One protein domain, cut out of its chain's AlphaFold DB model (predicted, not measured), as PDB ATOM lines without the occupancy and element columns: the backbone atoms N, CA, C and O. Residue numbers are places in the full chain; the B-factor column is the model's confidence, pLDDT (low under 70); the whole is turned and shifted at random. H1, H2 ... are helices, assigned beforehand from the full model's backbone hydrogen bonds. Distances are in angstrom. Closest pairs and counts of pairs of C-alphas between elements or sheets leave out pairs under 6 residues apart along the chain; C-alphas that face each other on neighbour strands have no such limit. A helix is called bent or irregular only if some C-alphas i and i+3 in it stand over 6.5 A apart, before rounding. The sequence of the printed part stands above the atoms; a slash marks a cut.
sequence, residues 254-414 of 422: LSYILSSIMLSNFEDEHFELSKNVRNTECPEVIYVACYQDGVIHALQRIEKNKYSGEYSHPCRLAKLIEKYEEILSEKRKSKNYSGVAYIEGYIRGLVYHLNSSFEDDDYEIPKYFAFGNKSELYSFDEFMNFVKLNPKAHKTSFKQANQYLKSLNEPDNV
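What this domain is: This is residues 254 to 414 of the 422 residues of the protein "SIR2_2 domain-containing protein" of Vibrio sp. CAIM 722 (UniProt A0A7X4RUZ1). Two helical hairpins, H1 with H2 and H3 with H4, pack side by side through H2 and H4, and the four long helices follow one another in a bent row H1, H2, H4, H3. The shorter H6 crosses near the first residues of H2 and H4, close to Ile 286 and Tyr 337, while the long unnamed stretch of residues 356 to 379 folds back along one side to H5, which touches no helix. The printed part has 161 residues with six named helices, H1 to H6 in chain order, and no named strand; its class is all helix. It is compact, with a radius of gyration of the C-alphas of 16.2 A, and spans 44 by 31 by 30 A.

How they stand to each other: H1, residues 254 to 276, is the longest helix by residues. It touches H2, residues 285 to 304, at a shallow tilt of 28 degrees, opposite ways; their closest C-alphas, of Leu 263 and Ile 296, are 5.7 A apart. H2 touches H4, residues 337 to 355, at a steep tilt of 39 degrees, the same way, with the C-alphas of Gly 294 and Tyr 346 closest at 4.1 A. H1 touches H4 with residues 255 to 259 alone, the C-alphas of Ser 255 and His 353 being closest at 5.6 A. H1, H2 and H4 form a bundle, a group of helices side by side, and H4 is the hub, touching three helices. Its third is H3, residues 314 to 334, at a shallow tilt of 14 degrees, opposite ways; the closest C-alphas, of Lys 331 and Val 340, are 5.6 A apart. H6, residues 395 to 407, is close to H2 but not clearly touching, about perpendicular at 85 degrees, with the C-alphas of Ile 286 and Ala 401 closest at 6.7 A. H5, residues 380 to 389, and H1 are only just apart, their closest C-alphas 8.2 A from each other. In H1 to H6 every O i to N i+4 pair is within hydrogen-bond range.

Where its parts are: H1 begins at C-alpha 254 (-17.691, 97.818, -23.059) and measures 33.2 A from first to last C-alpha. H3 measures 30.6 A, H2 27.7 A and H4 26.8 A, H4 ending at C-alpha 355 (-22.460, 88.068, -21.225). H5 and H6 are shorter, and H6 ends at C-alpha 407 (8.824, 64.244, -12.616).

The domain as a whole: The two C-alphas farthest apart, of Glu 359 and Asn 409, are 48.7 A from each other. The printed part has no cut. The link from H4 to H5, 24 residues, is long. The mean pLDDT of the printed part is 93.8, and residues 358 to 362 are under 70.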
ATOM      1  N   LEU A 254     -17.846  97.986 -24.506       93.25
ATOM      2  CA  LEU A 254     -17.691  97.818 -23.059       93.25
ATOM      3  C   LEU A 254     -17.254  96.391 -22.685       93.25
ATOM      4  O   LEU A 254     -16.436  96.233 -21.779       93.25
ATOM      5  N   SER A 255     -17.702  95.371 -23.425       93.88
ATOM      6  CA  SER A 255     -17.288  93.970 -23.235       93.88
ATOM      7  C   SER A 255     -15.763  93.793 -23.257       93.88
ATOM      8  O   SER A 255     -15.206  93.051 -22.445       93.88
ATOM      9  N   TYR A 256     -15.050  94.520 -24.126       95.38
ATOM     10  CA  TYR A 256     -13.586  94.490 -24.190       95.38
ATOM     11  C   TYR A 256     -12.935  95.145 -22.970       95.38
ATOM     12  O   TYR A 256     -11.917  94.654 -22.489       95.38
ATOM     13  N   ILE A 257     -13.514  96.238 -22.462       94.69
ATOM     14  CA  ILE A 257     -13.010  96.930 -21.265       94.69
ATOM     15  C   ILE A 257     -13.149  96.008 -20.051       94.69
ATOM     16  O   ILE A 257     -12.177  95.781 -19.333       94.69
ATOM     17  N   LEU A 258     -14.329  95.412 -19.869       94.25
ATOM     18  CA  LEU A 258     -14.595  94.469 -18.783       94.25
ATOM     19  C   LEU A 258     -13.710  93.220 -18.874       94.25
ATOM     20  O   LEU A 258     -13.270  92.709 -17.847       94.25
ATOM     21  N   SER A 259     -13.411  92.752 -20.090       95.69
ATOM     22  CA  SER A 259     -12.498  91.624 -20.324       95.69
ATOM     23  C   SER A 259     -11.057  91.945 -19.935       95.69
ATOM     24  O   SER A 259     -10.397  91.100 -19.340       95.69
ATOM     25  N   SER A 260     -10.581  93.161 -20.217       96.69
ATOM     26  CA  SER A 260      -9.235  93.605 -19.833       96.69
ATOM     27  C   SER A 260      -9.094  93.746 -18.311       96.69
ATOM     28  O   SER A 260      -8.107  93.302 -17.729       96.69
ATOM     29  N   ILE A 261     -10.127  94.262 -17.631       95.88
ATOM     30  CA  ILE A 261     -10.166  94.302 -16.158       95.88
ATOM     31  C   ILE A 261     -10.144  92.879 -15.583       95.88
ATOM     32  O   ILE A 261      -9.366  92.583 -14.678       95.88
ATOM     33  N   MET A 262     -10.974  91.981 -16.126       96.44
ATOM     34  CA  MET A 262     -11.027  90.589 -15.675       96.44
ATOM     35  C   MET A 262      -9.703  89.853 -15.908       96.44
ATOM     36  O   MET A 262      -9.291  89.060 -15.065       96.44
ATOM     37  N   LEU A 263      -9.010  90.145 -17.012       98.06
ATOM     38  CA  LEU A 263      -7.685  89.602 -17.293       98.06
ATOM     39  C   LEU A 263      -6.691  89.974 -16.188       98.06
ATOM     40  O   LEU A 263      -6.088  89.075 -15.610       98.06
ATOM     41  N   SER A 264      -6.592  91.263 -15.841       98.00
ATOM     42  CA  SER A 264      -5.710  91.727 -14.758       98.00
ATOM     43  C   SER A 264      -6.019  91.019 -13.435       98.00
ATOM     44  O   SER A 264      -5.105  90.570 -12.750       98.00
ATOM     45  N   ASN A 265      -7.304  90.854 -13.100       96.62
ATOM     46  CA  ASN A 265      -7.713  90.158 -11.878       96.62
ATOM     47  C   ASN A 265      -7.252  88.689 -11.859       96.62
ATOM     48  O   ASN A 265      -6.838  88.187 -10.817       96.62
ATOM     49  N   PHE A 266      -7.342  87.985 -12.992       97.88
ATOM     50  CA  PHE A 266      -6.902  86.593 -13.090       97.88
ATOM     51  C   PHE A 266      -5.379  86.451 -13.107       97.88
ATOM     52  O   PHE A 266      -4.871  85.487 -12.538       97.88
ATOM     53  N   GLU A 267      -4.652  87.388 -13.719       97.62
ATOM     54  CA  GLU A 267      -3.185  87.414 -13.687       97.62
ATOM     55  C   GLU A 267      -2.667  87.583 -12.248       97.62
ATOM     56  O   GLU A 267      -1.784  86.830 -11.823       97.62
ATOM     57  N   ASP A 268      -3.279  88.479 -11.467       96.94
ATOM     58  CA  ASP A 268      -2.964  88.667 -10.045       96.94
ATOM     59  C   ASP A 268      -3.294  87.417  -9.210       96.94
ATOM     60  O   ASP A 268      -2.474  86.958  -8.409       96.94
ATOM     61  N   GLU A 269      -4.475  86.819  -9.408       96.19
ATOM     62  CA  GLU A 269      -4.886  85.616  -8.673       96.19
ATOM     63  C   GLU A 269      -3.986  84.411  -9.003       96.19
ATOM     64  O   GLU A 269      -3.626  83.631  -8.116       96.19
ATOM     65  N   HIS A 270      -3.581  84.271 -10.268       96.50
ATOM     66  CA  HIS A 270      -2.661  83.227 -10.715       96.50
ATOM     67  C   HIS A 270      -1.269  83.396 -10.098       96.50
ATOM     68  O   HIS A 270      -0.659  82.426  -9.632       96.50
ATOM     69  N   PHE A 271      -0.784  84.637 -10.023       94.88
ATOM     70  CA  PHE A 271       0.464  84.951  -9.339       94.88
ATOM     71  C   PHE A 271       0.391  84.604  -7.843       94.88
ATOM     72  O   PHE A 271       1.267  83.896  -7.331       94.88
ATOM     73  N   GLU A 272      -0.665  85.021  -7.143       94.38
ATOM     74  CA  GLU A 272      -0.829  84.748  -5.711       94.38
ATOM     75  C   GLU A 272      -1.002  83.251  -5.403       94.38
ATOM     76  O   GLU A 272      -0.439  82.770  -4.414       94.38
ATOM     77  N   LEU A 273      -1.676  82.476  -6.262       93.44
ATOM     78  CA  LEU A 273      -1.743  81.014  -6.139       93.44
ATOM     79  C   LEU A 273      -0.337  80.395  -6.103       93.44
ATOM     80  O   LEU A 273      -0.037  79.593  -5.214       93.44
ATOM     81  N   SER A 274       0.526  80.789  -7.046       90.19
ATOM     82  CA  SER A 274       1.883  80.240  -7.186       90.19
ATOM     83  C   SER A 274       2.801  80.568  -6.001       90.19
ATOM     84  O   SER A 274       3.723  79.816  -5.692       90.19
ATOM     85  N   LYS A 275       2.534  81.679  -5.310       90.44
ATOM     86  CA  LYS A 275       3.321  82.168  -4.174       90.44
ATOM     87  C   LYS A 275       2.874  81.573  -2.840       90.44
ATOM     88  O   LYS A 275       3.705  81.332  -1.965       90.44
ATOM     89  N   ASN A 276       1.567  81.369  -2.671       88.44
ATOM     90  CA  ASN A 276       0.975  81.035  -1.377       88.44
ATOM     91  C   ASN A 276       0.751  79.531  -1.169       88.44
ATOM     92  O   ASN A 276       0.506  79.113  -0.036       88.44
ATOM     93  N   VAL A 277       0.849  78.703  -2.220       89.94
ATOM     94  CA  VAL A 277       0.654  77.250  -2.108       89.94
ATOM     95  C   VAL A 277       1.839  76.472  -2.646       89.94
ATOM     96  O   VAL A 277       2.206  76.576  -3.812       89.94
ATOM     97  N   ARG A 278       2.386  75.595  -1.802       93.25
ATOM     98  CA  ARG A 278       3.369  74.607  -2.240       93.25
ATOM     99  C   ARG A 278       2.682  73.503  -3.029       93.25
ATOM    100  O   ARG A 278       1.789  72.822  -2.516       93.25
ATOM    101  N   ASN A 279       3.150  73.287  -4.253       93.31
ATOM    102  CA  ASN A 279       2.626  72.274  -5.162       93.31
ATOM    103  C   ASN A 279       2.578  70.877  -4.520       93.31
ATOM    104  O   ASN A 279       1.623  70.129  -4.719       93.31
ATOM    105  N   THR A 280       3.588  70.512  -3.727       93.00
ATOM    106  CA  THR A 280       3.650  69.200  -3.068       93.00
ATOM    107  C   THR A 280       2.664  69.040  -1.910       93.00
ATOM    108  O   THR A 280       2.259  67.912  -1.622       93.00
ATOM    109  N   GLU A 281       2.245  70.133  -1.265       92.38
ATOM    110  CA  GLU A 281       1.256  70.107  -0.180       92.38
ATOM    111  C   GLU A 281      -0.175  69.998  -0.704       92.38
ATOM    112  O   GLU A 281      -1.010  69.335  -0.084       92.38
ATOM    113  N   CYS A 282      -0.449  70.618  -1.851       93.25
ATOM    114  CA  CYS A 282      -1.752  70.598  -2.506       93.25
ATOM    115  C   CYS A 282      -1.586  70.346  -4.014       93.25
ATOM    116  O   CYS A 282      -1.657  71.287  -4.799       93.25
ATOM    117  N   PRO A 283      -1.374  69.091  -4.460       94.75
ATOM    118  CA  PRO A 283      -1.166  68.780  -5.878       94.75
ATOM    119  C   PRO A 283      -2.304  69.239  -6.803       94.75
ATOM    120  O   PRO A 283      -2.095  69.446  -7.997       94.75
ATOM    121  N   GLU A 284      -3.515  69.393  -6.270       93.81
ATOM    122  CA  GLU A 284      -4.690  69.900  -6.972       93.81
ATOM    123  C   GLU A 284      -4.504  71.316  -7.543       93.81
ATOM    124  O   GLU A 284      -5.150  71.625  -8.548       93.81
ATOM    125  N   VAL A 285      -3.597  72.140  -6.992       95.12
ATOM    126  CA  VAL A 285      -3.314  73.490  -7.523       95.12
ATOM    127  C   VAL A 285      -2.807  73.484  -8.958       95.12
ATOM    128  O   VAL A 285      -3.001  74.469  -9.661       95.12
ATOM    129  N   ILE A 286      -2.254  72.364  -9.440       96.75
ATOM    130  CA  ILE A 286      -1.903  72.212 -10.857       96.75
ATOM    131  C   ILE A 286      -3.111  72.498 -11.747       96.75
ATOM    132  O   ILE A 286      -2.998  73.185 -12.756       96.75
ATOM    133  N   TYR A 287      -4.278  71.966 -11.378       97.44
ATOM    134  CA  TYR A 287      -5.484  72.118 -12.181       97.44
ATOM    135  C   TYR A 287      -6.123  73.492 -12.010       97.44
ATOM    136  O   TYR A 287      -6.720  73.982 -12.963       97.44
ATOM    137  N   VAL A 288      -5.958  74.133 -10.849       97.50
ATOM    138  CA  VAL A 288      -6.337  75.541 -10.663       97.50
ATOM    139  C   VAL A 288      -5.505  76.427 -11.588       97.50
ATOM    140  O   VAL A 288      -6.078  77.209 -12.338       97.50
ATOM    141  N   ALA A 289      -4.181  76.251 -11.595       97.88
ATOM    142  CA  ALA A 289      -3.279  77.009 -12.454       97.88
ATOM    143  C   ALA A 289      -3.637  76.822 -13.935       97.88
ATOM    144  O   ALA A 289      -3.882  77.809 -14.618       97.88
ATOM    145  N   CYS A 290      -3.811  75.575 -14.400       98.25
ATOM    146  CA  CYS A 290      -4.245  75.305 -15.778       98.25
ATOM    147  C   CYS A 290      -5.590  75.967 -16.118       98.25
ATOM    148  O   CYS A 290      -5.761  76.463 -17.226       98.25
ATOM    149  N   TYR A 291      -6.555  75.954 -15.196       98.56
ATOM    150  CA  TYR A 291      -7.847  76.614 -15.386       98.56
ATOM    151  C   TYR A 291      -7.697  78.134 -15.515       98.56
ATOM    152  O   TYR A 291      -8.232  78.724 -16.454       98.56
ATOM    153  N   GLN A 292      -6.923  78.757 -14.627       98.56
ATOM    154  CA  GLN A 292      -6.644  80.191 -14.674       98.56
ATOM    155  C   GLN A 292      -5.882  80.571 -15.949       98.56
ATOM    156  O   GLN A 292      -6.281  81.524 -16.609       98.56
ATOM    157  N   ASP A 293      -4.889  79.778 -16.376       98.62
ATOM    158  CA  ASP A 293      -4.233  79.934 -17.683       98.62
ATOM    159  C   ASP A 293      -5.256  79.897 -18.830       98.62
ATOM    160  O   ASP A 293      -5.126  80.626 -19.811       98.62
ATOM    161  N   GLY A 294      -6.280  79.045 -18.736       98.62
ATOM    162  CA  GLY A 294      -7.386  78.985 -19.690       98.62
ATOM    163  C   GLY A 294      -8.136  80.308 -19.800       98.62
ATOM    164  O   GLY A 294      -8.270  80.848 -20.900       98.62
ATOM    165  N   VAL A 295      -8.583  80.841 -18.658       98.69
ATOM    166  CA  VAL A 295      -9.292  82.130 -18.580       98.69
ATOM    167  C   VAL A 295      -8.410  83.261 -19.115       98.69
ATOM    168  O   VAL A 295      -8.828  83.994 -20.011       98.69
ATOM    169  N   ILE A 296      -7.169  83.354 -18.625       98.69
ATOM    170  CA  ILE A 296      -6.174  84.358 -19.022       98.69
ATOM    171  C   ILE A 296      -5.972  84.326 -20.537       98.69
ATOM    172  O   ILE A 296      -6.135  85.344 -21.204       98.69
ATOM    173  N   HIS A 297      -5.697  83.156 -21.119       98.69
ATOM    174  CA  HIS A 297      -5.453  83.050 -22.556       98.69
ATOM    175  C   HIS A 297      -6.689  83.364 -23.411       98.69
ATOM    176  O   HIS A 297      -6.538  83.881 -24.521       98.69
ATOM    177  N   ALA A 298      -7.904  83.063 -22.939       98.44
ATOM    178  CA  ALA A 298      -9.123  83.469 -23.634       98.44
ATOM    179  C   ALA A 298      -9.237  84.999 -23.682       98.44
ATOM    180  O   ALA A 298      -9.382  85.569 -24.765       98.44
ATOM    181  N   LEU A 299      -9.093  85.662 -22.530       98.44
ATOM    182  CA  LEU A 299      -9.201  87.118 -22.412       98.44
ATOM    183  C   LEU A 299      -8.061  87.848 -23.143       98.44
ATOM    184  O   LEU A 299      -8.321  88.791 -23.888       98.44
ATOM    185  N   GLN A 300      -6.821  87.354 -23.052       98.31
ATOM    186  CA  GLN A 300      -5.683  87.870 -23.823       98.31
ATOM    187  C   GLN A 300      -5.925  87.765 -25.331       98.31
ATOM    188  O   GLN A 300      -5.604  88.685 -26.084       98.31
ATOM    189  N   ARG A 301      -6.505  86.653 -25.808       97.56
ATOM    190  CA  ARG A 301      -6.812  86.486 -27.234       97.56
ATOM    191  C   ARG A 301      -7.928  87.425 -27.691       97.56
ATOM    192  O   ARG A 301      -7.829  87.945 -28.805       97.56
ATOM    193  N   ILE A 302      -8.948  87.642 -26.860       97.38
ATOM    194  CA  ILE A 302     -10.015  88.623 -27.101       97.38
ATOM    195  C   ILE A 302      -9.416  90.027 -27.237       97.38
ATOM    196  O   ILE A 302      -9.657  90.697 -28.240       97.38
ATOM    197  N   GLU A 303      -8.590  90.451 -26.277       96.06
ATOM    198  CA  GLU A 303      -7.952  91.771 -26.288       96.06
ATOM    199  C   GLU A 303      -7.036  91.938 -27.502       96.06
ATOM    200  O   GLU A 303      -7.153  92.909 -28.255       96.06
ATOM    201  N   LYS A 304      -6.181  90.940 -27.761       96.19
ATOM    202  CA  LYS A 304      -5.236  90.976 -28.877       96.19
ATOM    203  C   LYS A 304      -5.930  91.084 -30.231       96.19
ATOM    204  O   LYS A 304      -5.363  91.692 -31.129       96.19
ATOM    205  N   ASN A 305      -7.122  90.509 -30.387       95.00
ATOM    206  CA  ASN A 305      -7.883  90.511 -31.639       95.00
ATOM    207  C   ASN A 305      -9.066  91.487 -31.630       95.00
ATOM    208  O   ASN A 305      -9.895  91.436 -32.534       95.00
ATOM    209  N   LYS A 306      -9.151  92.403 -30.656       94.88
ATOM    210  CA  LYS A 306     -10.239  93.387 -30.550       94.88
ATOM    211  C   LYS A 306     -10.536  94.080 -31.882       94.88
ATOM    212  O   LYS A 306     -11.685  94.164 -32.308       94.88
ATOM    213  N   TYR A 307      -9.490  94.531 -32.568       94.88
ATOM    214  CA  TYR A 307      -9.622  95.301 -33.799       94.88
ATOM    215  C   TYR A 307      -9.860  94.465 -35.063       94.88
ATOM    216  O   TYR A 307     -10.002  95.053 -36.129       94.88
ATOM    217  N   SER A 308      -9.971  93.133 -34.985       92.44
ATOM    218  CA  SER A 308     -10.511  92.335 -36.100       92.44
ATOM    219  C   SER A 308     -12.043  92.291 -36.101       92.44
ATOM    220  O   SER A 308     -12.648  91.949 -37.114       92.44
ATOM    221  N   GLY A 309     -12.682  92.625 -34.974       91.56
ATOM    222  CA  GLY A 309     -14.124  92.482 -34.775       91.56
ATOM    223  C   GLY A 309     -14.575  91.030 -34.581       91.56
ATOM    224  O   GLY A 309     -15.769  90.783 -34.448       91.56
ATOM    225  N   GLU A 310     -13.653  90.059 -34.532       91.38
ATOM    226  CA  GLU A 310     -13.972  88.630 -34.384       91.38
ATOM    227  C   GLU A 310     -14.860  88.346 -33.162       91.38
ATOM    228  O   GLU A 310     -15.785  87.535 -33.250       91.38
ATOM    229  N   TYR A 311     -14.596  89.033 -32.050       95.38
ATOM    230  CA  TYR A 311     -15.288  88.822 -30.776       95.38
ATOM    231  C   TYR A 311     -16.517  89.722 -30.588       95.38
ATOM    232  O   TYR A 311     -17.292  89.485 -29.675       95.38
ATOM    233  N   SER A 312     -16.769  90.671 -31.495       94.88
ATOM    234  CA  SER A 312     -17.933  91.562 -31.414       94.88
ATOM    235  C   SER A 312     -19.238  90.923 -31.895       94.88
ATOM    236  O   SER A 312     -20.299  91.509 -31.708       94.88
ATOM    237  N   HIS A 313     -19.195  89.773 -32.580       93.19
ATOM    238  CA  HIS A 313     -20.390  89.123 -33.126       93.19
ATOM    239  C   HIS A 313     -20.889  88.003 -32.190       93.19
ATOM    240  O   HIS A 313     -20.277  86.928 -32.170       93.19
ATOM    241  N   PRO A 314     -22.041  88.177 -31.501       92.94
ATOM    242  CA  PRO A 314     -22.526  87.220 -30.500       92.94
ATOM    243  C   PRO A 314     -22.656  85.787 -31.036       92.94
ATOM    244  O   PRO A 314     -22.169  84.836 -30.430       92.94
ATOM    245  N   CYS A 315     -23.227  85.612 -32.236       92.56
ATOM    246  CA  CYS A 315     -23.413  84.284 -32.828       92.56
ATOM    247  C   CYS A 315     -22.093  83.596 -33.218       92.56
ATOM    248  O   CYS A 315     -22.019  82.366 -33.192       92.56
ATOM    249  N   ARG A 316     -21.060  84.355 -33.621       92.94
ATOM    250  CA  ARG A 316     -19.726  83.794 -33.915       92.94
ATOM    251  C   ARG A 316     -19.089  83.288 -32.622       92.94
ATOM    252  O   ARG A 316     -18.539  82.190 -32.619       92.94
ATOM    253  N   LEU A 317     -19.220  84.057 -31.542       95.00
ATOM    254  CA  LEU A 317     -18.685  83.714 -30.229       95.00
ATOM    255  C   LEU A 317     -19.401  82.510 -29.600       95.00
ATOM    256  O   LEU A 317     -18.732  81.590 -29.141       95.00
ATOM    257  N   ALA A 318     -20.734  82.444 -29.678       95.56
ATOM    258  CA  ALA A 318     -21.507  81.287 -29.218       95.56
ATOM    259  C   ALA A 318     -21.068  79.984 -29.916       95.56
ATOM    260  O   ALA A 318     -20.760  78.992 -29.263       95.56
ATOM    261  N   LYS A 319     -20.909  80.012 -31.246       97.19
ATOM    262  CA  LYS A 319     -20.385  78.865 -32.012       97.19
ATOM    263  C   LYS A 319     -18.941  78.512 -31.661       97.19
ATOM    264  O   LYS A 319     -18.531  77.364 -31.819       97.19
ATOM    265  N   LEU A 320     -18.130  79.495 -31.266       96.75
ATOM    266  CA  LEU A 320     -16.774  79.235 -30.795       96.75
ATOM    267  C   LEU A 320     -16.816  78.481 -29.462       96.75
ATOM    268  O   LEU A 320     -16.114  77.484 -29.329       96.75
ATOM    269  N   ILE A 321     -17.667  78.911 -28.528       98.00
ATOM    270  CA  ILE A 321     -17.884  78.238 -27.240       98.00
ATOM    271  C   ILE A 321     -18.303  76.777 -27.458       98.00
ATOM    272  O   ILE A 321     -17.638  75.889 -26.930       98.00
ATOM    273  N   GLU A 322     -19.290  76.515 -28.323       98.25
ATOM    274  CA  GLU A 322     -19.731  75.151 -28.674       98.25
ATOM    275  C   GLU A 322     -18.564  74.264 -29.155       98.25
ATOM    276  O   GLU A 322     -18.405  73.126 -28.712       98.25
ATOM    277  N   LYS A 323     -17.670  74.790 -30.005       97.88
ATOM    278  CA  LYS A 323     -16.477  74.047 -30.458       97.88
ATOM    279  C   LYS A 323     -15.517  73.718 -29.316       97.88
ATOM    280  O   LYS A 323     -14.919  72.643 -29.300       97.88
ATOM    281  N   TYR A 324     -15.335  74.631 -28.366       98.25
ATOM    282  CA  TYR A 324     -14.505  74.359 -27.193       98.25
ATOM    283  C   TYR A 324     -15.166  73.343 -26.249       98.25
ATOM    284  O   TYR A 324     -14.457  72.533 -25.653       98.25
ATOM    285  N   GLU A 325     -16.497  73.304 -26.160       98.44
ATOM    286  CA  GLU A 325     -17.227  72.263 -25.421       98.44
ATOM    287  C   GLU A 325     -17.047  70.867 -26.046       98.44
ATOM    288  O   GLU A 325     -16.892  69.870 -25.327       98.44
ATOM    289  N   GLU A 326     -16.990  70.777 -27.378       98.12
ATOM    290  CA  GLU A 326     -16.635  69.537 -28.079       98.12
ATOM    291  C   GLU A 326     -15.219  69.073 -27.697       98.12
ATOM    292  O   GLU A 326     -15.036  67.928 -27.265       98.12
ATOM    293  N   ILE A 327     -14.232  69.977 -27.747       97.62
ATOM    294  CA  ILE A 327     -12.840  69.697 -27.344       97.62
ATOM    295  C   ILE A 327     -12.775  69.259 -25.874       97.62
ATOM    296  O   ILE A 327     -12.099  68.286 -25.529       97.62
ATOM    297  N   LEU A 328     -13.513  69.931 -24.989       97.94
ATOM    298  CA  LEU A 328     -13.609  69.587 -23.571       97.94
ATOM    299  C   LEU A 328     -14.101  68.144 -23.377       97.94
ATOM    300  O   LEU A 328     -13.544  67.391 -22.569       97.94
ATOM    301  N   SER A 329     -15.112  67.729 -24.145       97.75
ATOM    302  CA  SER A 329     -15.628  66.355 -24.146       97.75
ATOM    303  C   SER A 329     -14.555  65.339 -24.554       97.75
ATOM    304  O   SER A 329     -14.403  64.292 -23.913       97.75
ATOM    305  N   GLU A 330     -13.748  65.649 -25.570       97.19
ATOM    306  CA  GLU A 330     -12.631  64.803 -26.011       97.19
ATOM    307  C   GLU A 330     -11.518  64.692 -24.957       97.19
ATOM    308  O   GLU A 330     -11.015  63.591 -24.680       97.19
ATOM    309  N   LYS A 331     -11.163  65.799 -24.293       96.50
ATOM    310  CA  LYS A 331     -10.183  65.804 -23.191       96.50
ATOM    311  C   LYS A 331     -10.661  64.990 -21.991       96.50
ATOM    312  O   LYS A 331      -9.880  64.223 -21.420       96.50
ATOM    313  N   ARG A 332     -11.957  65.061 -21.661       96.06
ATOM    314  CA  ARG A 332     -12.580  64.220 -20.623       96.06
ATOM    315  C   ARG A 332     -12.489  62.732 -20.985       96.06
ATOM    316  O   ARG A 332     -12.061  61.934 -20.149       96.06
ATOM    317  N   LYS A 333     -12.800  62.348 -22.232       96.75
ATOM    318  CA  LYS A 333     -12.709  60.951 -22.714       96.75
ATOM    319  C   LYS A 333     -11.279  60.405 -22.666       96.75
ATOM    320  O   LYS A 333     -11.067  59.272 -22.234       96.75
ATOM    321  N   SER A 334     -10.303  61.217 -23.067       96.44
ATOM    322  CA  SER A 334      -8.875  60.860 -23.047       96.44
ATOM    323  C   SER A 334      -8.226  60.956 -21.660       96.44
ATOM    324  O   SER A 334      -7.069  60.566 -21.503       96.44
ATOM    325  N   LYS A 335      -8.962  61.413 -20.632       95.94
ATOM    326  CA  LYS A 335      -8.471  61.618 -19.255       95.94
ATOM    327  C   LYS A 335      -7.273  62.578 -19.183       95.94
ATOM    328  O   LYS A 335      -6.412  62.417 -18.312       95.94
ATOM    329  N   ASN A 336      -7.223  63.562 -20.082       95.88
ATOM    330  CA  ASN A 336      -6.259  64.658 -20.053       95.88
ATOM    331  C   ASN A 336      -6.782  65.767 -19.124       95.88
ATOM    332  O   ASN A 336      -7.414  66.718 -19.575       95.88
ATOM    333  N   TYR A 337      -6.570  65.621 -17.814       96.56
ATOM    334  CA  TYR A 337      -7.188  66.504 -16.817       96.56
ATOM    335  C   TYR A 337      -6.620  67.927 -16.791       96.56
ATOM    336  O   TYR A 337      -7.364  68.847 -16.465       96.56
ATOM    337  N   SER A 338      -5.350  68.131 -17.152       96.69
ATOM    338  CA  SER A 338      -4.797  69.484 -17.296       96.69
ATOM    339  C   SER A 338      -5.466  70.210 -18.464       96.69
ATOM    340  O   SER A 338      -5.924  71.333 -18.293       96.69
ATOM    341  N   GLY A 339      -5.650  69.515 -19.594       97.56
ATOM    342  CA  GLY A 339      -6.409  70.028 -20.732       97.56
ATOM    343  C   GLY A 339      -7.888  70.259 -20.413       97.56
ATOM    344  O   GLY A 339      -8.456  71.240 -20.868       97.56
ATOM    345  N   VAL A 340      -8.525  69.406 -19.601       97.88
ATOM    346  CA  VAL A 340      -9.910  69.645 -19.151       97.88
ATOM    347  C   VAL A 340     -10.010  70.938 -18.347       97.88
ATOM    348  O   VAL A 340     -10.862  71.759 -18.659       97.88
ATOM    349  N   ALA A 341      -9.146  71.126 -17.344       98.06
ATOM    350  CA  ALA A 341      -9.153  72.335 -16.526       98.06
ATOM    351  C   ALA A 341      -8.895  73.589 -17.379       98.06
ATOM    352  O   ALA A 341      -9.643  74.557 -17.286       98.06
ATOM    353  N   TYR A 342      -7.900  73.522 -18.268       98.62
ATOM    354  CA  TYR A 342      -7.567  74.594 -19.203       98.62
ATOM    355  C   TYR A 342      -8.739  74.990 -20.105       98.62
ATOM    356  O   TYR A 342      -9.107  76.161 -20.164       98.62
ATOM    357  N   ILE A 343      -9.363  74.026 -20.786       98.44
ATOM    358  CA  ILE A 343     -10.464  74.312 -21.713       98.44
ATOM    359  C   ILE A 343     -11.705  74.817 -20.970       98.44
ATOM    360  O   ILE A 343     -12.383  75.708 -21.476       98.44
ATOM    361  N   GLU A 344     -11.983  74.308 -19.767       98.00
ATOM    362  CA  GLU A 344     -13.064  74.823 -18.920       98.00
ATOM    363  C   GLU A 344     -12.851  76.316 -18.619       98.00
ATOM    364  O   GLU A 344     -13.752  77.119 -18.848       98.00
ATOM    365  N   GLY A 345     -11.646  76.709 -18.193       98.38
ATOM    366  CA  GLY A 345     -11.304  78.115 -17.961       98.38
ATOM    367  C   GLY A 345     -11.381  78.961 -19.231       98.38
ATOM    368  O   GLY A 345     -11.942  80.055 -19.223       98.38
ATOM    369  N   TYR A 346     -10.908  78.424 -20.357       98.69
ATOM    370  CA  TYR A 346     -10.988  79.106 -21.649       98.69
ATOM    371  C   TYR A 346     -12.436  79.428 -22.040       98.69
ATOM    372  O   TYR A 346     -12.747  80.560 -22.408       98.69
ATOM    373  N   ILE A 347     -13.342  78.455 -21.897       98.25
ATOM    374  CA  ILE A 347     -14.779  78.649 -22.134       98.25
ATOM    375  C   ILE A 347     -15.336  79.730 -21.208       98.25
ATOM    376  O   ILE A 347     -16.061  80.604 -21.675       98.25
ATOM    377  N   ARG A 348     -14.973  79.723 -19.919       97.75
ATOM    378  CA  ARG A 348     -15.447  80.735 -18.962       97.75
ATOM    379  C   ARG A 348     -15.036  82.153 -19.355       97.75
ATOM    380  O   ARG A 348     -15.863  83.053 -19.238       97.75
ATOM    381  N   GLY A 349     -13.816  82.342 -19.866       97.69
ATOM    382  CA  GLY A 349     -13.365  83.630 -20.401       97.69
ATOM    383  C   GLY A 349     -14.177  84.089 -21.620       97.69
ATOM    384  O   GLY A 349     -14.571  85.252 -21.693       97.69
ATOM    385  N   LEU A 350     -14.501  83.177 -22.545       97.50
ATOM    386  CA  LEU A 350     -15.361  83.487 -23.698       97.50
ATOM    387  C   LEU A 350     -16.799  83.831 -23.280       97.50
ATOM    388  O   LEU A 350     -17.366  84.800 -23.781       97.50
ATOM    389  N   VAL A 351     -17.383  83.055 -22.361       96.12
ATOM    390  CA  VAL A 351     -18.736  83.286 -21.824       96.12
ATOM    391  C   VAL A 351     -18.802  84.624 -21.091       96.12
ATOM    392  O   VAL A 351     -19.758  85.372 -21.271       96.12
ATOM    393  N   TYR A 352     -17.766  84.964 -20.321       95.88
ATOM    394  CA  TYR A 352     -17.675  86.267 -19.671       95.88
ATOM    395  C   TYR A 352     -17.697  87.407 -20.690       95.88
ATOM    396  O   TYR A 352     -18.487  88.333 -20.545       95.88
ATOM    397  N   HIS A 353     -16.906  87.331 -21.764       95.75
ATOM    398  CA  HIS A 353     -16.943  88.357 -22.809       95.75
ATOM    399  C   HIS A 353     -18.317  88.462 -23.491       95.75
ATOM    400  O   HIS A 353     -18.774  89.569 -23.763       95.75
ATOM    401  N   LEU A 354     -18.990  87.327 -23.718       94.25
ATOM    402  CA  LEU A 354     -20.323  87.281 -24.325       94.25
ATOM    403  C   LEU A 354     -21.399  87.938 -23.445       94.25
ATOM    404  O   LEU A 354     -22.250  88.644 -23.975       94.25
ATOM    405  N   ASN A 355     -21.357  87.716 -22.127       90.38
ATOM    406  CA  ASN A 355     -22.460  88.068 -21.225       90.38
ATOM    407  C   ASN A 355     -22.223  89.339 -20.398       90.38
ATOM    408  O   ASN A 355     -23.183  90.028 -20.080       90.38
ATOM    409  N   SER A 356     -20.970  89.688 -20.083       81.06
ATOM    410  CA  SER A 356     -20.609  90.752 -19.116       81.06
ATOM    411  C   SER A 356     -21.126  92.156 -19.439       81.06
ATOM    412  O   SER A 356     -20.984  93.064 -18.629       81.06
ATOM    413  N   SER A 357     -21.673  92.365 -20.632       71.56
ATOM    414  CA  SER A 357     -22.043  93.688 -21.127       71.56
ATOM    415  C   SER A 357     -23.543  93.931 -21.269       71.56
ATOM    416  O   SER A 357     -23.937  95.011 -21.706       71.56
ATOM    417  N   PHE A 358     -24.368  92.963 -20.869       68.00
ATOM    418  CA  PHE A 358     -25.813  93.127 -20.756       68.00
ATOM    419  C   PHE A 358     -26.162  93.375 -19.282       68.00
ATOM    420  O   PHE A 358     -25.736  92.619 -18.415       68.00
ATOM    421  N   GLU A 359     -26.886  94.466 -19.006       56.34
ATOM    422  CA  GLU A 359     -27.076  95.073 -17.669       56.34
ATOM    423  C   GLU A 359     -27.704  94.152 -16.599       56.34
ATOM    424  O   GLU A 359     -27.692  94.507 -15.422       56.34
ATOM    425  N   ASP A 360     -28.220  92.981 -16.979       56.06
ATOM    426  CA  ASP A 360     -28.999  92.106 -16.099       56.06
ATOM    427  C   ASP A 360     -28.214  90.929 -15.481       56.06
ATOM    428  O   ASP A 360     -28.749  90.265 -14.592       56.06
ATOM    429  N   ASP A 361     -26.957  90.677 -15.876       56.91
ATOM    430  CA  ASP A 361     -26.170  89.544 -15.365       56.91
ATOM    431  C   ASP A 361     -24.790  89.978 -14.833       56.91
ATOM    432  O   ASP A 361     -23.833  90.154 -15.591       56.91
ATOM    433  N   ASP A 362     -24.650  90.041 -13.500       67.56
ATOM    434  CA  ASP A 362     -23.360  90.055 -12.785       67.56
ATOM    435  C   ASP A 362     -22.659  88.686 -12.950       67.56
ATOM    436  O   ASP A 362     -22.472  87.918 -12.001       67.56
ATOM    437  N   TYR A 363     -22.323  88.313 -14.187       81.88
ATOM    438  CA  TYR A 363     -21.652  87.051 -14.463       81.88
ATOM    439  C   TYR A 363     -20.197  87.124 -13.992       81.88
ATOM    440  O   TYR A 363     -19.321  87.680 -14.658       81.88
ATOM    441  N   GLU A 364     -19.927  86.518 -12.841       89.00
ATOM    442  CA  GLU A 364     -18.583  86.370 -12.293       89.00
ATOM    443  C   GLU A 364     -17.966  85.023 -12.695       89.00
ATOM    444  O   GLU A 364     -18.614  83.971 -12.655       89.00
ATOM    445  N   ILE A 365     -16.681  85.038 -13.055       95.25
ATOM    446  CA  ILE A 365     -15.934  83.810 -13.330       95.25
ATOM    447  C   ILE A 365     -15.455  83.209 -11.997       95.25
ATOM    448  O   ILE A 365     -14.728  83.881 -11.263       95.25
ATOM    449  N   PRO A 366     -15.764  81.933 -11.694       96.38
ATOM    450  CA  PRO A 366     -15.171  81.228 -10.561       96.38
ATOM    451  C   PRO A 366     -13.648  81.268 -10.668       96.38
ATOM    452  O   PRO A 366     -13.091  80.879 -11.693       96.38
ATOM    453  N   LYS A 367     -12.954  81.747  -9.638       96.81
ATOM    454  CA  LYS A 367     -11.495  81.938  -9.684       96.81
ATOM    455  C   LYS A 367     -10.703  80.641  -9.525       96.81
ATOM    456  O   LYS A 367      -9.536  80.577  -9.917       96.81
ATOM    457  N   TYR A 368     -11.331  79.616  -8.952       97.06
ATOM    458  CA  TYR A 368     -10.694  78.354  -8.598       97.06
ATOM    459  C   TYR A 368     -11.436  77.154  -9.185       97.06
ATOM    460  O   TYR A 368     -12.655  77.150  -9.339       97.06
ATOM    461  N   PHE A 369     -10.688  76.087  -9.468       96.69
ATOM    462  CA  PHE A 369     -11.212  74.869 -10.077       96.69
ATOM    463  C   PHE A 369     -10.743  73.622  -9.326       96.69
ATOM    464  O   PHE A 369      -9.558  73.452  -9.043       96.69
ATOM    465  N   ALA A 370     -11.666  72.703  -9.041       95.62
ATOM    466  CA  ALA A 370     -11.338  71.439  -8.394       95.62
ATOM    467  C   ALA A 370     -12.179  70.281  -8.941       95.62
ATOM    468  O   ALA A 370     -13.411  70.294  -8.904       95.62
ATOM    469  N   PHE A 371     -11.512  69.218  -9.392       95.69
ATOM    470  CA  PHE A 371     -12.202  68.012  -9.841       95.69
ATOM    471  C   PHE A 371     -12.991  67.349  -8.706       95.69
ATOM    472  O   PHE A 371     -12.459  67.083  -7.630       95.69
ATOM    473  N   GLY A 372     -14.242  66.990  -8.997       90.25
ATOM    474  CA  GLY A 372     -15.147  66.364  -8.031       90.25
ATOM    475  C   GLY A 372     -15.935  67.364  -7.183       90.25
ATOM    476  O   GLY A 372     -16.833  66.935  -6.460       90.25
ATOM    477  N   ASN A 373     -15.655  68.665  -7.303       91.25
ATOM    478  CA  ASN A 373     -16.532  69.698  -6.777       91.25
ATOM    479  C   ASN A 373     -17.719  69.922  -7.727       91.25
ATOM    480  O   ASN A 373     -17.569  69.824  -8.944       91.25
ATOM    481  N   LYS A 374     -18.899  70.190  -7.167       88.12
ATOM    482  CA  LYS A 374     -20.110  70.541  -7.933       88.12
ATOM    483  C   LYS A 374     -20.496  72.011  -7.792       88.12
ATOM    484  O   LYS A 374     -21.341  72.468  -8.552       88.12
ATOM    485  N   SER A 375     -19.931  72.699  -6.805       91.19
ATOM    486  CA  SER A 375     -20.154  74.122  -6.574       91.19
ATOM    487  C   SER A 375     -19.053  74.937  -7.241       91.19
ATOM    488  O   SER A 375     -17.928  74.458  -7.372       91.19
ATOM    489  N   GLU A 376     -19.362  76.171  -7.614       94.56
ATOM    490  CA  GLU A 376     -18.350  77.125  -8.067       94.56
ATOM    491  C   GLU A 376     -17.479  77.599  -6.891       94.56
ATOM    492  O   GLU A 376     -17.929  77.591  -5.742       94.56
ATOM    493  N   LEU A 377     -16.219  77.950  -7.169       95.88
ATOM    494  CA  LEU A 377     -15.239  78.394  -6.171       95.88
ATOM    495  C   LEU A 377     -14.706  79.776  -6.561       95.88
ATOM    496  O   LEU A 377     -13.933  79.909  -7.512       95.88
ATOM    497  N   TYR A 378     -15.105  80.797  -5.814       95.25
ATOM    498  CA  TYR A 378     -14.783  82.196  -6.090       95.25
ATOM    499  C   TYR A 378     -13.606  82.709  -5.259       95.25
ATOM    500  O   TYR A 378     -12.981  83.697  -5.633       95.25
ATOM    501  N   SER A 379     -13.255  82.028  -4.164       95.00
ATOM    502  CA  SER A 379     -12.146  82.436  -3.295       95.00
ATOM    503  C   SER A 379     -11.162  81.313  -2.976       95.00
ATOM    504  O   SER A 379     -11.484  80.119  -3.002       95.00
ATOM    505  N   PHE A 380      -9.945  81.718  -2.609       94.50
ATOM    506  CA  PHE A 380      -8.896  80.813  -2.153       94.50
ATOM    507  C   PHE A 380      -9.339  79.969  -0.950       94.50
ATOM    508  O   PHE A 380      -9.082  78.765  -0.892       94.50
ATOM    509  N   ASP A 381     -10.043  80.589  -0.001       94.56
ATOM    510  CA  ASP A 381     -10.519  79.924   1.211       94.56
ATOM    511  C   ASP A 381     -11.552  78.841   0.895       94.56
ATOM    512  O   ASP A 381     -11.482  77.744   1.454       94.56
ATOM    513  N   GLU A 382     -12.481  79.100  -0.028       95.81
ATOM    514  CA  GLU A 382     -13.438  78.094  -0.503       95.81
ATOM    515  C   GLU A 382     -12.722  76.892  -1.122       95.81
ATOM    516  O   GLU A 382     -13.018  75.745  -0.770       95.81
ATOM    517  N   PHE A 383     -11.737  77.146  -1.988       95.19
ATOM    518  CA  PHE A 383     -10.928  76.098  -2.602       95.19
ATOM    519  C   PHE A 383     -10.166  75.275  -1.554       95.19
ATOM    520  O   PHE A 383     -10.275  74.045  -1.522       95.19
ATOM    521  N   MET A 384      -9.440  75.933  -0.649       94.00
ATOM    522  CA  MET A 384      -8.660  75.245   0.379       94.00
ATOM    523  C   MET A 384      -9.548  74.462   1.346       94.00
ATOM    524  O   MET A 384      -9.189  73.352   1.748       94.00
ATOM    525  N   ASN A 385     -10.718  74.994   1.706       94.81
ATOM    526  CA  ASN A 385     -11.694  74.280   2.525       94.81
ATOM    527  C   ASN A 385     -12.230  73.039   1.801       94.81
ATOM    528  O   ASN A 385     -12.290  71.964   2.405       94.81
ATOM    529  N   PHE A 386     -12.551  73.147   0.507       95.06
ATOM    530  CA  PHE A 386     -13.001  72.011  -0.295       95.06
ATOM    531  C   PHE A 386     -11.958  70.886  -0.330       95.06
ATOM    532  O   PHE A 386     -12.296  69.737  -0.027       95.06
ATOM    533  N   VAL A 387     -10.698  71.209  -0.645       92.31
ATOM    534  CA  VAL A 387      -9.611  70.218  -0.744       92.31
ATOM    535  C   VAL A 387      -9.341  69.552   0.609       92.31
ATOM    536  O   VAL A 387      -9.183  68.331   0.672       92.31
ATOM    537  N   LYS A 388      -9.354  70.320   1.710       91.38
ATOM    538  CA  LYS A 388      -9.164  69.786   3.072       91.38
ATOM    539  C   LYS A 388     -10.265  68.805   3.477       91.38
ATOM    540  O   LYS A 388      -9.966  67.769   4.068       91.38
ATOM    541  N   LEU A 389     -11.525  69.126   3.181       94.12
ATOM    542  CA  LEU A 389     -12.672  68.280   3.527       94.12
ATOM    543  C   LEU A 389     -12.797  67.052   2.617       94.12
ATOM    544  O   LEU A 389     -13.315  66.023   3.048       94.12
ATOM    545  N   ASN A 390     -12.310  67.145   1.378       91.38
ATOM    546  CA  ASN A 390     -12.469  66.110   0.358       91.38
ATOM    547  C   ASN A 390     -11.113  65.671  -0.217       91.38
ATOM    548  O   ASN A 390     -10.877  65.805  -1.424       91.38
ATOM    549  N   PRO A 391     -10.212  65.100   0.605       82.50
ATOM    550  CA  PRO A 391      -8.912  64.668   0.119       82.50
ATOM    551  C   PRO A 391      -9.097  63.615  -0.977       82.50
ATOM    552  O   PRO A 391      -9.734  62.578  -0.765       82.50
ATOM    553  N   LYS A 392      -8.506  63.853  -2.155       85.19
ATOM    554  CA  LYS A 392      -8.635  62.975  -3.334       85.19
ATOM    555  C   LYS A 392     -10.076  62.865  -3.854       85.19
ATOM    556  O   LYS A 392     -10.457  61.790  -4.335       85.19
ATOM    557  N   ALA A 393     -10.841  63.965  -3.800       87.00
ATOM    558  CA  ALA A 393     -12.199  64.085  -4.349       87.00
ATOM    559  C   ALA A 393     -12.333  63.427  -5.732       87.00
ATOM    560  O   ALA A 393     -13.285  62.693  -6.000       87.00
ATOM    561  N   HIS A 394     -11.308  63.589  -6.574       92.81
ATOM    562  CA  HIS A 394     -11.170  62.866  -7.828       92.81
ATOM    563  C   HIS A 394      -9.837  62.096  -7.906       92.81
ATOM    564  O   HIS A 394      -8.770  62.627  -8.217       92.81
ATOM    565  N   LYS A 395      -9.896  60.783  -7.637       93.19
ATOM    566  CA  LYS A 395      -8.710  59.918  -7.458       93.19
ATOM    567  C   LYS A 395      -7.752  59.904  -8.653       93.19
ATOM    568  O   LYS A 395      -6.539  59.814  -8.463       93.19
ATOM    569  N   THR A 396      -8.272  59.922  -9.881       93.69
ATOM    570  CA  THR A 396      -7.433  59.784 -11.082       93.69
ATOM    571  C   THR A 396      -6.640  61.054 -11.371       93.69
ATOM    572  O   THR A 396      -5.447  60.949 -11.648       93.69
ATOM    573  N   SER A 397      -7.267  62.227 -11.262       94.44
ATOM    574  CA  SER A 397      -6.575  63.509 -11.446       94.44
ATOM    575  C   SER A 397      -5.564  63.724 -10.319       94.44
ATOM    576  O   SER A 397      -4.403  63.997 -10.593       94.44
ATOM    577  N   PHE A 398      -5.923  63.424  -9.064       94.81
ATOM    578  CA  PHE A 398      -4.972  63.469  -7.947       94.81
ATOM    579  C   PHE A 398      -3.717  62.617  -8.198       94.81
ATOM    580  O   PHE A 398      -2.589  63.050  -7.955       94.81
ATOM    581  N   LYS A 399      -3.889  61.390  -8.713       95.94
ATOM    582  CA  LYS A 399      -2.760  60.515  -9.060       95.94
ATOM    583  C   LYS A 399      -1.890  61.118 -10.169       95.94
ATOM    584  O   LYS A 399      -0.669  61.041 -10.059       95.94
ATOM    585  N   GLN A 400      -2.498  61.684 -11.214       96.00
ATOM    586  CA  GLN A 400      -1.765  62.314 -12.316       96.00
ATOM    587  C   GLN A 400      -0.996  63.557 -11.855       96.00
ATOM    588  O   GLN A 400       0.188  63.659 -12.162       96.00
ATOM    589  N   ALA A 401      -1.615  64.434 -11.061       95.88
ATOM    590  CA  ALA A 401      -0.961  65.605 -10.474       95.88
ATOM    591  C   ALA A 401       0.294  65.209  -9.679       95.88
ATOM    592  O   ALA A 401       1.391  65.690  -9.945       95.88
ATOM    593  N   ASN A 402       0.173  64.225  -8.784       95.75
ATOM    594  CA  ASN A 402       1.318  63.715  -8.027       95.75
ATOM    595  C   ASN A 402       2.401  63.083  -8.915       95.75
ATOM    596  O   ASN A 402       3.585  63.173  -8.603       95.75
ATOM    597  N   GLN A 403       2.016  62.395  -9.993       96.44
ATOM    598  CA  GLN A 403       2.978  61.815 -10.928       96.44
ATOM    599  C   GLN A 403       3.745  62.902 -11.686       96.44
ATOM    600  O   GLN A 403       4.956  62.776 -11.848       96.44
ATOM    601  N   TYR A 404       3.057  63.965 -12.101       96.00
ATOM    602  CA  TYR A 404       3.672  65.125 -12.733       96.00
ATOM    603  C   TYR A 404       4.655  65.825 -11.785       96.00
ATOM    604  O   TYR A 404       5.817  65.983 -12.146       96.00
ATOM    605  N   LEU A 405       4.263  66.116 -10.538       96.06
ATOM    606  CA  LEU A 405       5.165  66.747  -9.560       96.06
ATOM    607  C   LEU A 405       6.417  65.911  -9.283       96.06
ATOM    608  O   LEU A 405       7.507  66.457  -9.170       96.06
ATOM    609  N   LYS A 406       6.291  64.580  -9.234       96.50
ATOM    610  CA  LYS A 406       7.445  63.677  -9.075       96.50
ATOM    611  C   LYS A 406       8.407  63.678 -10.262       96.50
ATOM    612  O   LYS A 406       9.530  63.208 -10.108       96.50
ATOM    613  N   SER A 407       7.964  64.126 -11.435       95.94
ATOM    614  CA  SER A 407       8.824  64.244 -12.616       95.94
ATOM    615  C   SER A 407       9.639  65.540 -12.642       95.94
ATOM    616  O   SER A 407      10.588  65.634 -13.415       95.94
ATOM    617  N   LEU A 408       9.297  66.516 -11.794       94.69
ATOM    618  CA  LEU A 408       9.979  67.803 -11.710       94.69
ATOM    619  C   LEU A 408      11.147  67.749 -10.719       94.69
ATOM    620  O   LEU A 408      11.083  67.074  -9.691       94.69
ATOM    621  N   ASN A 409      12.195  68.517 -11.011       91.25
ATOM    622  CA  ASN A 409      13.212  68.861 -10.024       91.25
ATOM    623  C   ASN A 409      12.730  70.091  -9.243       91.25
ATOM    624  O   ASN A 409      12.338  71.070  -9.868       91.25
ATOM    625  N   GLU A 410      12.739  70.027  -7.910       92.62
ATOM    626  CA  GLU A 410      12.224  71.089  -7.023       92.62
ATOM    627  C   GLU A 410      10.785  71.546  -7.360       92.62
ATOM    628  O   GLU A 410      10.560  72.709  -7.689       92.62
ATOM    629  N   PRO A 411       9.778  70.655  -7.265       92.81
ATOM    630  CA  PRO A 411       8.404  70.941  -7.688       92.81
ATOM    631  C   PRO A 411       7.771  72.176  -7.033       92.81
ATOM    632  O   PRO A 411       6.922  72.800  -7.654       92.81
ATOM    633  N   ASP A 412       8.169  72.548  -5.813       93.69
ATOM    634  CA  ASP A 412       7.635  73.731  -5.120       93.69
ATOM    635  C   ASP A 412       8.239  75.059  -5.616       93.69
ATOM    636  O   ASP A 412       7.698  76.114  -5.311       93.69
ATOM    637  N   ASN A 413       9.319  75.016  -6.405       92.06
ATOM    638  CA  ASN A 413       9.943  76.192  -7.026       92.06
ATOM    639  C   ASN A 413       9.460  76.416  -8.473       92.06
ATOM    640  O   ASN A 413       9.949  77.312  -9.161       92.06
ATOM    641  N   VAL A 414       8.530  75.588  -8.960       91.50
ATOM    642  CA  VAL A 414       8.001  75.649 -10.326       91.50
ATOM    643  C   VAL A 414       6.634  76.328 -10.327       91.50
ATOM    644  O   VAL A 414       5.691  75.841  -9.702       91.50
TER     645      VAL A 414